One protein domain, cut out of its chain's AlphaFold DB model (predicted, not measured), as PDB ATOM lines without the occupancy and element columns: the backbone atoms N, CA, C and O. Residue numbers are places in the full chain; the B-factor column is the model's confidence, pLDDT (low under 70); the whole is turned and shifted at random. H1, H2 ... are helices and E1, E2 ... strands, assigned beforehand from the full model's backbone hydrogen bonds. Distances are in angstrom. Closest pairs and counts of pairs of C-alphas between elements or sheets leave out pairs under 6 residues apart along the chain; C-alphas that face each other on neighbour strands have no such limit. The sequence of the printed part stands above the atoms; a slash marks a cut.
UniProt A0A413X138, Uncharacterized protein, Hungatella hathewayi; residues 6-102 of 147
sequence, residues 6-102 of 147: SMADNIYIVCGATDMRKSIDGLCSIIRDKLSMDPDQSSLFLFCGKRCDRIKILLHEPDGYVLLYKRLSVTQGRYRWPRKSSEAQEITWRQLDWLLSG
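This is residues 6 to 102 of the 147 residues of an uncharacterized protein of Hungatella hathewayi (UniProt A0A413X138). One strongly twisted sheet of five strands makes the body of this domain, with H1 laid across one face and the shorter H2 over part of the opposite face, close by E1. E3 and E4, the longest strands, form a hairpin at one edge, and a long link of residues 72 to 87 leads from E4 to E5 at the other edge. The printed part has 97 residues, with two named helices and five named strands in the order E1, H1, E2, E3, E4, E5, H2; the class is mixed, helices and strands. The sheet runs E4, E3, E2, E1, E5 and is mixed, E1 and E2 being parallel and the other neighbours antiparallel. The whole is compact, with a radius of gyration of the C-alphas of 12.6 A and spans of 37 by 25 by 22 A.

Start at E1, residues 10 to 14, and H1, residues 24 to 35, then E2, residues 43 to 48: they form a strand-helix-strand unit, two parallel neighbour strands with a helix between, and its crossover is right-handed. Between E1 and E2 look at N 12 and O 44, 2.8 A apart. H1 is on the sheet at a height of 8.7 A, over E2, and runs across the strands, at 85 degrees to E2 on the local plane; it is only just not over E3, residues 54 to 61, on which 2 of its C-alphas fall. E2, E3 and E4, residues 64 to 71, form a meander, each strand the antiparallel neighbour of the one before, and both steps are hairpins; check N 47 and O 56, 2.8 A, and N 61 and O 64, 2.8 A. The closest C-alphas of H1 and E4 are those of Ile 24 and Leu 67, 6.7 A apart. E5, residues 88 to 91, is antiparallel to E1, with N 13 and O 89 at 2.8 A. H2, residues 93 to 100, is on the opposite face from H1 at a height of 9.2 A, over none of the strands, but only just: E1 and E2 each have 2 of its C-alphas. The closest C-alphas of E1 and H2 are those of Ile 11 and Trp 93, 7.5 A apart. In H1 and H2 every O i to N i+4 pair is within hydrogen-bond range.

Find C-alpha 10 at (257.081, 255.739, 167.090), where E1 begins its 12.8 A. H1 spans 15.5 A, E2 16.5 A, E3 22.4 A, E4 23.3 A and E5 9.5 A. H2, 10.4 A, ends at C-alpha 100, (246.099, 243.658, 168.523).

The two C-alphas farthest apart, of Pro 62 and Thr 75, are 37.1 A apart. The printed part has no cut, and the link E4 to E5, 16 residues, is long. Mean pLDDT of the printed part is 91.8; residues 85 to 86 are under 70.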
ATOM      1  N   SER A   6     259.835 246.720 170.862       89.31
ATOM      2  CA  SER A   6     260.051 247.718 171.918       89.31
ATOM      3  C   SER A   6     261.156 248.727 171.593       89.31
ATOM      4  O   SER A   6     261.211 249.779 172.224       89.31
ATOM      5  N   MET A   7     261.995 248.435 170.593       86.38
ATOM      6  CA  MET A   7     263.050 249.332 170.114       86.38
ATOM      7  C   MET A   7     262.515 250.522 169.307       86.38
ATOM      8  O   MET A   7     263.250 251.482 169.093       86.38
ATOM      9  N   ALA A   8     261.261 250.465 168.853       90.19
ATOM     10  CA  ALA A   8     260.668 251.523 168.051       90.19
ATOM     11  C   ALA A   8     260.258 252.733 168.897       90.19
ATOM     12  O   ALA A   8     259.521 252.602 169.878       90.19
ATOM     13  N   ASP A   9     260.658 253.918 168.442       91.44
ATOM     14  CA  ASP A   9     260.311 255.190 169.074       91.44
ATOM     15  C   ASP A   9     258.847 255.555 168.803       91.44
ATOM     16  O   ASP A   9     258.112 255.955 169.708       91.44
ATOM     17  N   ASN A  10     258.409 255.358 167.555       94.25
ATOM     18  CA  ASN A  10     257.081 255.739 167.090       94.25
ATOM     19  C   ASN A  10     256.338 254.560 166.456       94.25
ATOM     20  O   ASN A  10     256.928 253.615 165.924       94.25
ATOM     21  N   ILE A  11     255.008 254.632 166.481       96.31
ATOM     22  CA  ILE A  11     254.130 253.601 165.927       96.31
ATOM     23  C   ILE A  11     253.129 254.265 164.996       96.31
ATOM     24  O   ILE A  11     252.326 255.096 165.413       96.31
ATOM     25  N   TYR A  12     253.131 253.840 163.740       95.88
ATOM     26  CA  TYR A  12     252.286 254.386 162.695       95.88
ATOM     27  C   TYR A  12     251.363 253.320 162.123       95.88
ATOM     28  O   TYR A  12     251.783 252.242 161.703       95.88
ATOM     29  N   ILE A  13     250.081 253.650 162.040       95.50
ATOM     30  CA  ILE A  13     249.101 252.895 161.273       95.50
ATOM     31  C   ILE A  13     248.979 253.525 159.894       95.50
ATOM     32  O   ILE A  13     248.551 254.669 159.762       95.50
ATOM     33  N   VAL A  14     249.254 252.754 158.844       95.19
ATOM     34  CA  VAL A  14     248.966 253.184 157.473       95.19
ATOM     35  C   VAL A  14     247.468 253.040 157.215       95.19
ATOM     36  O   VAL A  14     246.943 251.929 157.056       95.19
ATOM     37  N   CYS A  15     246.751 254.164 157.200       93.19
ATOM     38  CA  CYS A  15     245.303 254.156 157.046       93.19
ATOM     39  C   CYS A  15     244.860 253.675 155.655       93.19
ATOM     40  O   CYS A  15     245.559 253.780 154.640       93.19
ATOM     41  N   GLY A  16     243.648 253.120 155.617       91.44
ATOM     42  CA  GLY A  16     243.064 252.546 154.408       91.44
ATOM     43  C   GLY A  16     243.413 251.069 154.231       91.44
ATOM     44  O   GLY A  16     243.458 250.310 155.197       91.44
ATOM     45  N   ALA A  17     243.571 250.632 152.982       92.25
ATOM     46  CA  ALA A  17     243.871 249.243 152.660       92.25
ATOM     47  C   ALA A  17     245.165 249.135 151.854       92.25
ATOM     48  O   ALA A  17     245.314 249.778 150.818       92.25
ATOM     49  N   THR A  18     246.053 248.257 152.306       94.50
ATOM     50  CA  THR A  18     247.330 247.962 151.660       94.50
ATOM     51  C   THR A  18     247.255 246.644 150.893       94.50
ATOM     52  O   THR A  18     246.563 245.702 151.293       94.50
ATOM     53  N   ASP A  19     247.958 246.562 149.762       94.69
ATOM     54  CA  ASP A  19     248.153 245.291 149.066       94.69
ATOM     55  C   ASP A  19     249.119 244.404 149.862       94.69
ATOM     56  O   ASP A  19     250.336 244.576 149.819       94.69
ATOM     57  N   MET A  20     248.561 243.423 150.570       95.88
ATOM     58  CA  MET A  20     249.311 242.535 151.464       95.88
ATOM     59  C   MET A  20     250.210 241.523 150.733       95.88
ATOM     60  O   MET A  20     250.888 240.737 151.398       95.88
ATOM     61  N   ARG A  21     250.236 241.531 149.392       95.38
ATOM     62  CA  ARG A  21     251.186 240.750 148.580       95.38
ATOM     63  C   ARG A  21     252.588 241.365 148.556       95.38
ATOM     64  O   ARG A  21     253.542 240.645 148.293       95.38
ATOM     65  N   LYS A  22     252.722 242.661 148.862       96.19
ATOM     66  CA  LYS A  22     254.018 243.355 148.930       96.19
ATOM     67  C   LYS A  22     254.876 242.806 150.076       96.19
ATOM     68  O   LYS A  22     254.358 242.603 151.180       96.19
ATOM     69  N   SER A  23     256.152 242.532 149.801       96.62
ATOM     70  CA  SER A  23     257.181 242.230 150.810       96.62
ATOM     71  C   SER A  23     257.768 243.534 151.375       96.62
ATOM     72  O   SER A  23     257.166 244.591 151.197       96.62
ATOM     73  N   ILE A  24     258.916 243.451 152.053       97.38
ATOM     74  CA  ILE A  24     259.634 244.574 152.670       97.38
ATOM     75  C   ILE A  24     259.787 245.745 151.692       97.38
ATOM     76  O   ILE A  24     259.187 246.786 151.931       97.38
ATOM     77  N   ASP A  25     260.445 245.562 150.544       97.06
ATOM     78  CA  ASP A  25     260.738 246.670 149.615       97.06
ATOM     79  C   ASP A  25     259.476 247.369 149.101       97.06
ATOM     80  O   ASP A  25     259.403 248.595 149.009       97.06
ATOM     81  N   GLY A  26     258.436 246.584 148.810       97.25
ATOM     82  CA  GLY A  26     257.154 247.118 148.363       97.25
ATOM     83  C   GLY A  26     256.419 247.898 149.457       97.25
ATOM     84  O   GLY A  26     255.675 248.824 149.143       97.25
ATOM     85  N   LEU A  27     256.597 247.531 150.728       97.12
ATOM     86  CA  LEU A  27     256.060 248.288 151.859       97.12
ATOM     87  C   LEU A  27     256.902 249.539 152.138       97.12
ATOM     88  O   LEU A  27     256.319 250.598 152.358       97.12
ATOM     89  N   CYS A  28     258.231 249.459 152.036       96.88
ATOM     90  CA  CYS A  28     259.121 250.617 152.132       96.88
ATOM     91  C   CYS A  28     258.803 251.664 151.057       96.88
ATOM     92  O   CYS A  28     258.736 252.849 151.369       96.88
ATOM     93  N   SER A  29     258.532 251.248 149.812       96.38
ATOM     94  CA  SER A  29     258.068 252.162 148.753       96.38
ATOM     95  C   SER A  29     256.758 252.852 149.134       96.38
ATOM     96  O   SER A  29     256.650 254.059 148.978       96.38
ATOM     97  N   ILE A  30     255.794 252.157 149.749       94.69
ATOM     98  CA  ILE A  30     254.568 252.820 150.229       94.69
ATOM     99  C   ILE A  30     254.887 253.892 151.277       94.69
ATOM    100  O   ILE A  30     254.278 254.958 151.249       94.69
ATOM    101  N   ILE A  31     255.814 253.625 152.197       95.12
ATOM    102  CA  ILE A  31     256.201 254.591 153.232       95.12
ATOM    103  C   ILE A  31     256.840 255.829 152.591       95.12
ATOM    104  O   ILE A  31     256.393 256.946 152.849       95.12
ATOM    105  N   ARG A  32     257.803 255.636 151.687       94.81
ATOM    106  CA  ARG A  32     258.478 256.745 151.000       94.81
ATOM    107  C   ARG A  32     257.516 257.536 150.113       94.81
ATOM    108  O   ARG A  32     257.405 258.748 150.256       94.81
ATOM    109  N   ASP A  33     256.771 256.847 149.255       92.25
ATOM    110  CA  ASP A  33     256.003 257.477 148.177       92.25
ATOM    111  C   ASP A  33     254.670 258.052 148.666       92.25
ATOM    112  O   ASP A  33     254.241 259.115 148.221       92.25
ATOM    113  N   LYS A  34     253.979 257.340 149.567       89.25
ATOM    114  CA  LYS A  34     252.641 257.739 150.029       89.25
ATOM    115  C   LYS A  34     252.686 258.564 151.308       89.25
ATOM    116  O   LYS A  34     251.837 259.431 151.483       89.25
ATOM    117  N   LEU A  35     253.611 258.258 152.216       89.38
ATOM    118  CA  LEU A  35     253.676 258.910 153.526       89.38
ATOM    119  C   LEU A  35     254.756 259.990 153.592       89.38
ATOM    120  O   LEU A  35     254.731 260.779 154.526       89.38
ATOM    121  N   SER A  36     255.672 260.052 152.614       91.38
ATOM    122  CA  SER A  36     256.842 260.946 152.656       91.38
ATOM    123  C   SER A  36     257.658 260.779 153.946       91.38
ATOM    124  O   SER A  36     258.214 261.739 154.473       91.38
ATOM    125  N   MET A  37     257.701 259.552 154.472       92.69
ATOM    126  CA  MET A  37     258.420 259.193 155.693       92.69
ATOM    127  C   MET A  37     259.583 258.263 155.362       92.69
ATOM    128  O   MET A  37     259.550 257.525 154.374       92.69
ATOM    129  N   ASP A  38     260.595 258.276 156.222       93.31
ATOM    130  CA  ASP A  38     261.744 257.389 156.103       93.31
ATOM    131  C   ASP A  38     261.422 256.002 156.694       93.31
ATOM    132  O   ASP A  38     261.054 255.926 157.867       93.31
ATOM    133  N   PRO A  39     261.499 254.898 155.934       93.62
ATOM    134  CA  PRO A  39     261.323 253.556 156.486       93.62
ATOM    135  C   PRO A  39     262.516 253.073 157.329       93.62
ATOM    136  O   PRO A  39     262.337 252.111 158.071       93.62
ATOM    137  N   ASP A  40     263.687 253.719 157.239       92.44
ATOM    138  CA  ASP A  40     264.902 253.339 157.981       92.44
ATOM    139  C   ASP A  40     264.915 253.900 159.423       92.44
ATOM    140  O   ASP A  40     265.775 253.563 160.241       92.44
ATOM    141  N   GLN A  41     263.950 254.754 159.772       90.50
ATOM    142  CA  GLN A  41     263.812 255.277 161.130       90.50
ATOM    143  C   GLN A  41     263.364 254.179 162.113       90.50
ATOM    144  O   GLN A  41     262.676 253.231 161.728       90.50
ATOM    145  N   SER A  42     263.685 254.337 163.402       89.12
ATOM    146  CA  SER A  42     263.245 253.410 164.455       89.12
ATOM    147  C   SER A  42     261.742 253.559 164.723       89.12
ATOM    148  O   SER A  42     261.294 254.224 165.656       89.12
ATOM    149  N   SER A  43     260.912 253.026 163.831       94.06
ATOM    150  CA  SER A  43     259.456 253.135 163.905       94.06
ATOM    151  C   SER A  43     258.766 251.882 163.392       94.06
ATOM    152  O   SER A  43     259.244 251.198 162.488       94.06
ATOM    153  N   LEU A  44     257.593 251.603 163.957       96.00
ATOM    154  CA  LEU A  44     256.718 250.537 163.488       96.00
ATOM    155  C   LEU A  44     255.741 251.082 162.462       96.00
ATOM    156  O   LEU A  44     254.945 251.967 162.768       96.00
ATOM    157  N   PHE A  45     255.714 250.471 161.284       96.88
ATOM    158  CA  PHE A  45     254.692 250.747 160.280       96.88
ATOM    159  C   PHE A  45     253.746 249.563 160.162       96.88
ATOM    160  O   PHE A  45     254.119 248.473 159.718       96.88
ATOM    161  N   LEU A  46     252.497 249.773 160.567       97.25
ATOM    162  CA  LEU A  46     251.463 248.759 160.519       97.25
ATOM    163  C   LEU A  46     250.633 248.903 159.244       97.25
ATOM    164  O   LEU A  46     250.098 249.966 158.930       97.25
ATOM    165  N   PHE A  47     250.443 247.782 158.556       96.88
ATOM    166  CA  PHE A  47     249.676 247.676 157.322       96.88
ATOM    167  C   PHE A  47     248.567 246.643 157.463       96.88
ATOM    168  O   PHE A  47     248.759 245.568 158.036       96.88
ATOM    169  N   CYS A  48     247.418 246.929 156.857       95.75
ATOM    170  CA  CYS A  48     246.272 246.032 156.865       95.75
ATOM    171  C   CYS A  48     245.647 245.910 155.479       95.75
ATOM    172  O   CYS A  48     245.541 246.877 154.722       95.75
ATOM    173  N   GLY A  49     245.223 244.694 155.142       93.69
ATOM    174  CA  GLY A  49     244.578 244.403 153.868       93.69
ATOM    175  C   GLY A  49     243.096 244.764 153.850       93.69
ATOM    176  O   GLY A  49     242.458 244.950 154.884       93.69
ATOM    177  N   LYS A  50     242.486 244.742 152.657       91.94
ATOM    178  CA  LYS A  50     241.045 245.020 152.478       91.94
ATOM    179  C   LYS A  50     240.130 244.137 153.337       91.94
ATOM    180  O   LYS A  50     239.058 244.596 153.724       91.94
ATOM    181  N   ARG A  51     240.535 242.894 153.618       91.12
ATOM    182  CA  ARG A  51     239.764 241.926 154.420       91.12
ATOM    183  C   ARG A  51     239.883 242.144 155.932       91.12
ATOM    184  O   ARG A  51     239.073 241.587 156.662       91.12
ATOM    185  N   CYS A  52     240.850 242.944 156.388       92.94
ATOM    186  CA  CYS A  52     241.150 243.181 157.803       92.94
ATOM    187  C   CYS A  52     241.340 241.907 158.649       92.94
ATOM    188  O   CYS A  52     241.150 241.940 159.857       92.94
ATOM    189  N   ASP A  53     241.715 240.787 158.031       93.19
ATOM    190  CA  ASP A  53     241.975 239.501 158.695       93.19
ATOM    191  C   ASP A  53     243.464 239.294 159.011       93.19
ATOM    192  O   ASP A  53     243.847 238.305 159.630       93.19
ATOM    193  N   ARG A  54     244.325 240.195 158.538       93.50
ATOM    194  CA  ARG A  54     245.776 240.101 158.662       93.50
ATOM    195  C   ARG A  54     246.409 241.478 158.728       93.50
ATOM    196  O   ARG A  54     245.948 242.400 158.048       93.50
ATOM    197  N   ILE A  55     247.501 241.557 159.467       95.88
ATOM    198  CA  ILE A  55     248.355 242.732 159.559       95.88
ATOM    199  C   ILE A  55     249.796 242.356 159.234       95.88
ATOM    200  O   ILE A  55     250.235 241.227 159.472       95.88
ATOM    201  N   LYS A  56     250.515 243.321 158.669       97.38
ATOM    202  CA  LYS A  56     251.972 243.315 158.583       97.38
ATOM    203  C   LYS A  56     252.496 244.460 159.429       97.38
ATOM    204  O   LYS A  56     251.895 245.530 159.407       97.38
ATOM    205  N   ILE A  57     253.583 244.230 160.147       96.88
ATOM    206  CA  ILE A  57     254.302 245.261 160.889       96.88
ATOM    207  C   ILE A  57     255.723 245.259 160.349       96.88
ATOM    208  O   ILE A  57     256.392 244.228 160.408       96.88
ATOM    209  N   LEU A  58     256.126 246.377 159.763       96.81
ATOM    210  CA  LEU A  58     257.490 246.596 159.313       96.81
ATOM    211  C   LEU A  58     258.252 247.326 160.420       96.81
ATOM    212  O   LEU A  58     257.758 248.332 160.930       96.81
ATOM    213  N   LEU A  59     259.418 246.794 160.771       95.44
ATOM    214  CA  LEU A  59     260.369 247.349 161.726       95.44
ATOM    215  C   LEU A  59     261.740 247.398 161.048       95.44
ATOM    216  O   LEU A  59     262.132 246.424 160.402       95.44
ATOM    217  N   HIS A  60     262.453 248.508 161.204       93.25
ATOM    218  CA  HIS A  60     263.866 248.593 160.862       93.25
ATOM    219  C   HIS A  60     264.706 248.368 162.127       93.25
ATOM    220  O   HIS A  60     264.511 249.035 163.142       93.25
ATOM    221  N   GLU A  61     265.598 247.388 162.067       90.31
ATOM    222  CA  GLU A  61     266.616 247.068 163.063       90.31
ATOM    223  C   GLU A  61     267.996 247.500 162.522       90.31
ATOM    224  O   GLU A  61     268.155 247.701 161.317       90.31
ATOM    225  N   PRO A  62     269.029 247.656 163.371       87.81
ATOM    226  CA  PRO A  62     270.351 248.104 162.918       87.81
ATOM    227  C   PRO A  62     271.007 247.226 161.839       87.81
ATOM    228  O   PRO A  62     271.886 247.695 161.119       87.81
ATOM    229  N   ASP A  63     270.625 245.952 161.751       89.00
ATOM    230  CA  ASP A  63     271.127 244.963 160.796       89.00
ATOM    231  C   ASP A  63     270.208 244.753 159.579       89.00
ATOM    232  O   ASP A  63     270.587 244.045 158.642       89.00
ATOM    233  N   GLY A  64     269.029 245.382 159.550       90.94
ATOM    234  CA  GLY A  64     268.129 245.343 158.405       90.94
ATOM    235  C   GLY A  64     266.654 245.429 158.776       90.94
ATOM    236  O   GLY A  64     266.253 246.040 159.755       90.94
ATOM    237  N   TYR A  65     265.800 244.824 157.952       93.31
ATOM    238  CA  TYR A  65     264.351 244.919 158.113       93.31
ATOM    239  C   TYR A  65     263.734 243.637 158.656       93.31
ATOM    240  O   TYR A  65     263.965 242.542 158.139       93.31
ATOM    241  N   VAL A  66     262.820 243.802 159.608       94.81
ATOM    242  CA  VAL A  66     261.966 242.737 160.124       94.81
ATOM    243  C   VAL A  66     260.522 242.980 159.701       94.81
ATOM    244  O   VAL A  66     259.956 244.059 159.873       94.81
ATOM    245  N   LEU A  67     259.896 241.936 159.153       96.00
ATOM    246  CA  LEU A  67     258.490 241.949 158.766       96.00
ATOM    247  C   LEU A  67     257.700 240.939 159.596       96.00
ATOM    248  O   LEU A  67     257.709 239.739 159.319       96.00
ATOM    249  N   LEU A  68     256.945 241.434 160.571       95.38
ATOM    250  CA  LEU A  68     256.028 240.607 161.344       95.38
ATOM    251  C   LEU A  68     254.716 240.445 160.581       95.38
ATOM    252  O   LEU A  68     254.123 241.419 160.113       95.38
ATOM    253  N   TYR A  69     254.228 239.212 160.479       95.38
ATOM    254  CA  TYR A  69     252.968 238.893 159.814       95.38
ATOM    255  C   TYR A  69     252.041 238.145 160.764       95.38
ATOM    256  O   TYR A  69     252.318 237.013 161.158       95.38
ATOM    257  N   LYS A  70     250.905 238.761 161.101       93.25
ATOM    258  CA  LYS A  70     249.882 238.150 161.956       93.25
ATOM    259  C   LYS A  70     248.581 238.019 161.183       93.25
ATOM    260  O   LYS A  70     248.065 238.996 160.639       93.25
ATOM    261  N   ARG A  71     248.036 236.805 161.148       93.12
ATOM    262  CA  ARG A  71     246.735 236.492 160.553       93.12
ATOM    263  C   ARG A  71     245.796 235.987 161.641       93.12
ATOM    264  O   ARG A  71     246.155 235.079 162.383       93.12
ATOM    265  N   LEU A  72     244.601 236.560 161.711       91.69
ATOM    266  CA  LEU A  72     243.540 236.091 162.592       91.69
ATOM    267  C   LEU A  72     242.904 234.821 162.023       91.69
ATOM    268  O   LEU A  72     242.757 234.661 160.806       91.69
ATOM    269  N   SER A  73     242.506 233.920 162.919       86.75
ATOM    270  CA  SER A  73     241.650 232.791 162.556       86.75
ATOM    271  C   SER A  73     240.245 233.282 162.193       86.75
ATOM    272  O   SER A  73     239.805 234.332 162.662       86.75
ATOM    273  N   VAL A  74     239.516 232.496 161.396       71.19
ATOM    274  CA  VAL A  74     238.142 232.805 160.953       71.19
ATOM    275  C   VAL A  74     237.207 233.066 162.143       71.19
ATOM    276  O   VAL A  74     236.314 233.903 162.049       71.19
ATOM    277  N   THR A  75     237.452 232.411 163.280       75.00
ATOM    278  CA  THR A  75     236.672 232.557 164.519       75.00
ATOM    279  C   THR A  75     236.948 233.852 165.286       75.00
ATOM    280  O   THR A  75     236.088 234.298 166.037       75.00
ATOM    281  N   GLN A  76     238.118 234.475 165.106       72.19
ATOM    282  CA  GLN A  76     238.531 235.667 165.862       72.19
ATOM    283  C   GLN A  76     238.106 236.993 165.210       72.19
ATOM    284  O   GLN A  76     238.286 238.059 165.793       72.19
ATOM    285  N   GLY A  77     237.505 236.948 164.019       84.50
ATOM    286  CA  GLY A  77     236.942 238.127 163.367       84.50
ATOM    287  C   GLY A  77     237.965 238.956 162.584       84.50
ATOM    288  O   GLY A  77     238.735 238.423 161.785       84.50
ATOM    289  N   ARG A  78     237.891 240.287 162.713       90.75
ATOM    290  CA  ARG A  78     238.643 241.258 161.898       90.75
ATOM    291  C   ARG A  78     239.189 242.389 162.760       90.75
ATOM    292  O   ARG A  78     238.517 242.836 163.685       90.75
ATOM    293  N   TYR A  79     240.349 242.915 162.382       93.00
ATOM    294  CA  TYR A  79     240.909 244.124 162.973       93.00
ATOM    295  C   TYR A  79     240.027 245.343 162.694       93.00
ATOM    296  O   TYR A  79     239.551 245.554 161.571       93.00
ATOM    297  N   ARG A  80     239.870 246.187 163.712       92.38
ATOM    298  CA  ARG A  80     239.206 247.486 163.619       92.38
ATOM    299  C   ARG A  80     240.171 248.537 163.066       92.38
ATOM    300  O   ARG A  80     240.799 249.290 163.800       92.38
ATOM    301  N   TRP A  81     240.339 248.528 161.745       93.25
ATOM    302  CA  TRP A  81     241.338 249.364 161.073       93.25
ATOM    303  C   TRP A  81     240.797 250.743 160.660       93.25
ATOM    304  O   TRP A  81     239.743 250.797 160.011       93.25
ATOM    305  N   PRO A  82     241.515 251.848 160.930       91.12
ATOM    306  CA  PRO A  82     241.113 253.175 160.476       91.12
ATOM    307  C   PRO A  82     241.237 253.297 158.950       91.12
ATOM    308  O   PRO A  82     242.287 253.060 158.349       91.12
ATOM    309  N   ARG A  83     240.134 253.674 158.290       85.31
ATOM    310  CA  ARG A  83     240.073 253.836 156.822       85.31
ATOM    311  C   ARG A  83     239.878 255.268 156.339       85.31
ATOM    312  O   ARG A  83     239.902 255.488 155.137       85.31
ATOM    313  N   LYS A  84     239.610 256.201 157.251       73.38
ATOM    314  CA  LYS A  84     239.123 257.543 156.906       73.38
ATOM    315  C   LYS A  84     240.236 258.540 156.574       73.38
ATOM    316  O   LYS A  84     239.958 259.503 155.877       73.38
ATOM    317  N   SER A  85     241.460 258.310 157.049       68.81
ATOM    318  CA  SER A  85     242.614 259.163 156.745       68.81
ATOM    319  C   SER A  85     243.301 258.707 155.453       68.81
ATOM    320  O   SER A  85     243.428 257.502 155.207       68.81
ATOM    321  N   SER A  86     243.735 259.665 154.630       63.69
ATOM    322  CA  SER A  86     244.600 259.443 153.460       63.69
ATOM    323  C   SER A  86     246.041 259.085 153.840       63.69
ATOM    324  O   SER A  86     246.764 258.532 153.009       63.69
ATOM    325  N   GLU A  87     246.426 259.346 155.088       80.94
ATOM    326  CA  GLU A  87     247.807 259.367 155.573       80.94
ATOM    327  C   GLU A  87     248.042 258.345 156.696       80.94
ATOM    328  O   GLU A  87     247.144 257.594 157.084       80.94
ATOM    329  N   ALA A  88     249.272 258.282 157.202       88.44
ATOM    330  CA  ALA A  88     249.599 257.498 158.383       88.44
ATOM    331  C   ALA A  88     249.092 258.195 159.648       88.44
ATOM    332  O   ALA A  88     249.214 259.406 159.800       88.44
ATOM    333  N   GLN A  89     248.535 257.411 160.564       92.31
ATOM    334  CA  GLN A  89     248.124 257.872 161.882       92.31
ATOM    335  C   GLN A  89     249.121 257.363 162.918       92.31
ATOM    336  O   GLN A  89     249.287 256.153 163.071       92.31
ATOM    337  N   GLU A  90     249.755 258.280 163.641       93.75
ATOM    338  CA  GLU A  90     250.561 257.936 164.810       93.75
ATOM    339  C   GLU A  90     249.661 257.433 165.944       93.75
ATOM    340  O   GLU A  90     248.588 257.989 166.207       93.75
ATOM    341  N   ILE A  91     250.083 256.359 166.605       94.88
ATOM    342  CA  ILE A  91     249.364 255.747 167.716       94.88
ATOM    343  C   ILE A  91     250.294 255.449 168.887       94.88
ATOM    344  O   ILE A  91     251.496 255.259 168.749       94.88
ATOM    345  N   THR A  92     249.704 255.349 170.070       95.06
ATOM    346  CA  THR A  92     250.419 254.950 171.284       95.06
ATOM    347  C   THR A  92     250.517 253.430 171.415       95.06
ATOM    348  O   THR A  92     249.677 252.688 170.901       95.06
ATOM    349  N   TRP A  93     251.462 252.956 172.230       94.44
ATOM    350  CA  TRP A  93     251.573 251.549 172.640       94.44
ATOM    351  C   TRP A  93     250.260 250.951 173.161       94.44
ATOM    352  O   TRP A  93     249.911 249.816 172.849       94.44
ATOM    353  N   ARG A  94     249.480 251.734 173.913       94.12
ATOM    354  CA  ARG A  94     248.177 251.292 174.424       94.12
ATOM    355  C   ARG A  94     247.159 251.077 173.306       94.12
ATOM    356  O   ARG A  94     246.367 250.144 173.362       94.12
ATOM    357  N   GLN A  95     247.169 251.937 172.293       95.06
ATOM    358  CA  GLN A  95     246.294 251.788 171.131       95.06
ATOM    359  C   GLN A  95     246.732 250.620 170.246       95.06
ATOM    360  O   GLN A  95     245.872 249.940 169.688       95.06
ATOM    361  N   LEU A  96     248.040 250.354 170.159       94.94
ATOM    362  CA  LEU A  96     248.556 249.145 169.524       94.94
ATOM    363  C   LEU A  96     248.014 247.893 170.225       94.94
ATOM    364  O   LEU A  96     247.484 247.008 169.558       94.94
ATOM    365  N   ASP A  97     248.087 247.834 171.554       94.12
ATOM    366  CA  ASP A  97     247.575 246.703 172.335       94.12
ATOM    367  C   ASP A  97     246.066 246.482 172.126       94.12
ATOM    368  O   ASP A  97     245.611 245.368 171.850       94.12
ATOM    369  N   TRP A  98     245.282 247.565 172.136       94.31
ATOM    370  CA  TRP A  98     243.859 247.516 171.792       94.31
ATOM    371  C   TRP A  98     243.616 246.957 170.394       94.31
ATOM    372  O   TRP A  98     242.809 246.040 170.233       94.31
ATOM    373  N   LEU A  99     244.341 247.456 169.394       93.94
ATOM    374  CA  LEU A  99     244.223 246.983 168.020       93.94
ATOM    375  C   LEU A  99     244.566 245.493 167.903       93.94
ATOM    376  O   LEU A  99     243.836 244.738 167.257       93.94
ATOM    377  N   LEU A 100     245.658 245.053 168.534       91.75
ATOM    378  CA  LEU A 100     246.099 243.658 168.523       91.75
ATOM    379  C   LEU A 100     245.137 242.724 169.267       91.75
ATOM    380  O   LEU A 100     245.085 241.538 168.924       91.75
ATOM    381  N   SER A 101     244.361 243.271 170.202       90.38
ATOM    382  CA  SER A 101     243.261 242.615 170.919       90.38
ATOM    383  C   SER A 101     241.914 242.677 170.178       90.38
ATOM    384  O   SER A 101     240.919 242.143 170.659       90.38
ATOM    385  N   GLY A 102     241.859 243.310 168.999       88.50
ATOM    386  CA  GLY A 102     240.649 243.417 168.171       88.50
ATOM    387  C   GLY A 102     239.702 244.563 168.546       88.50
ATOM    388  O   GLY A 102     238.594 244.643 168.012       88.50
TER     389      GLY A 102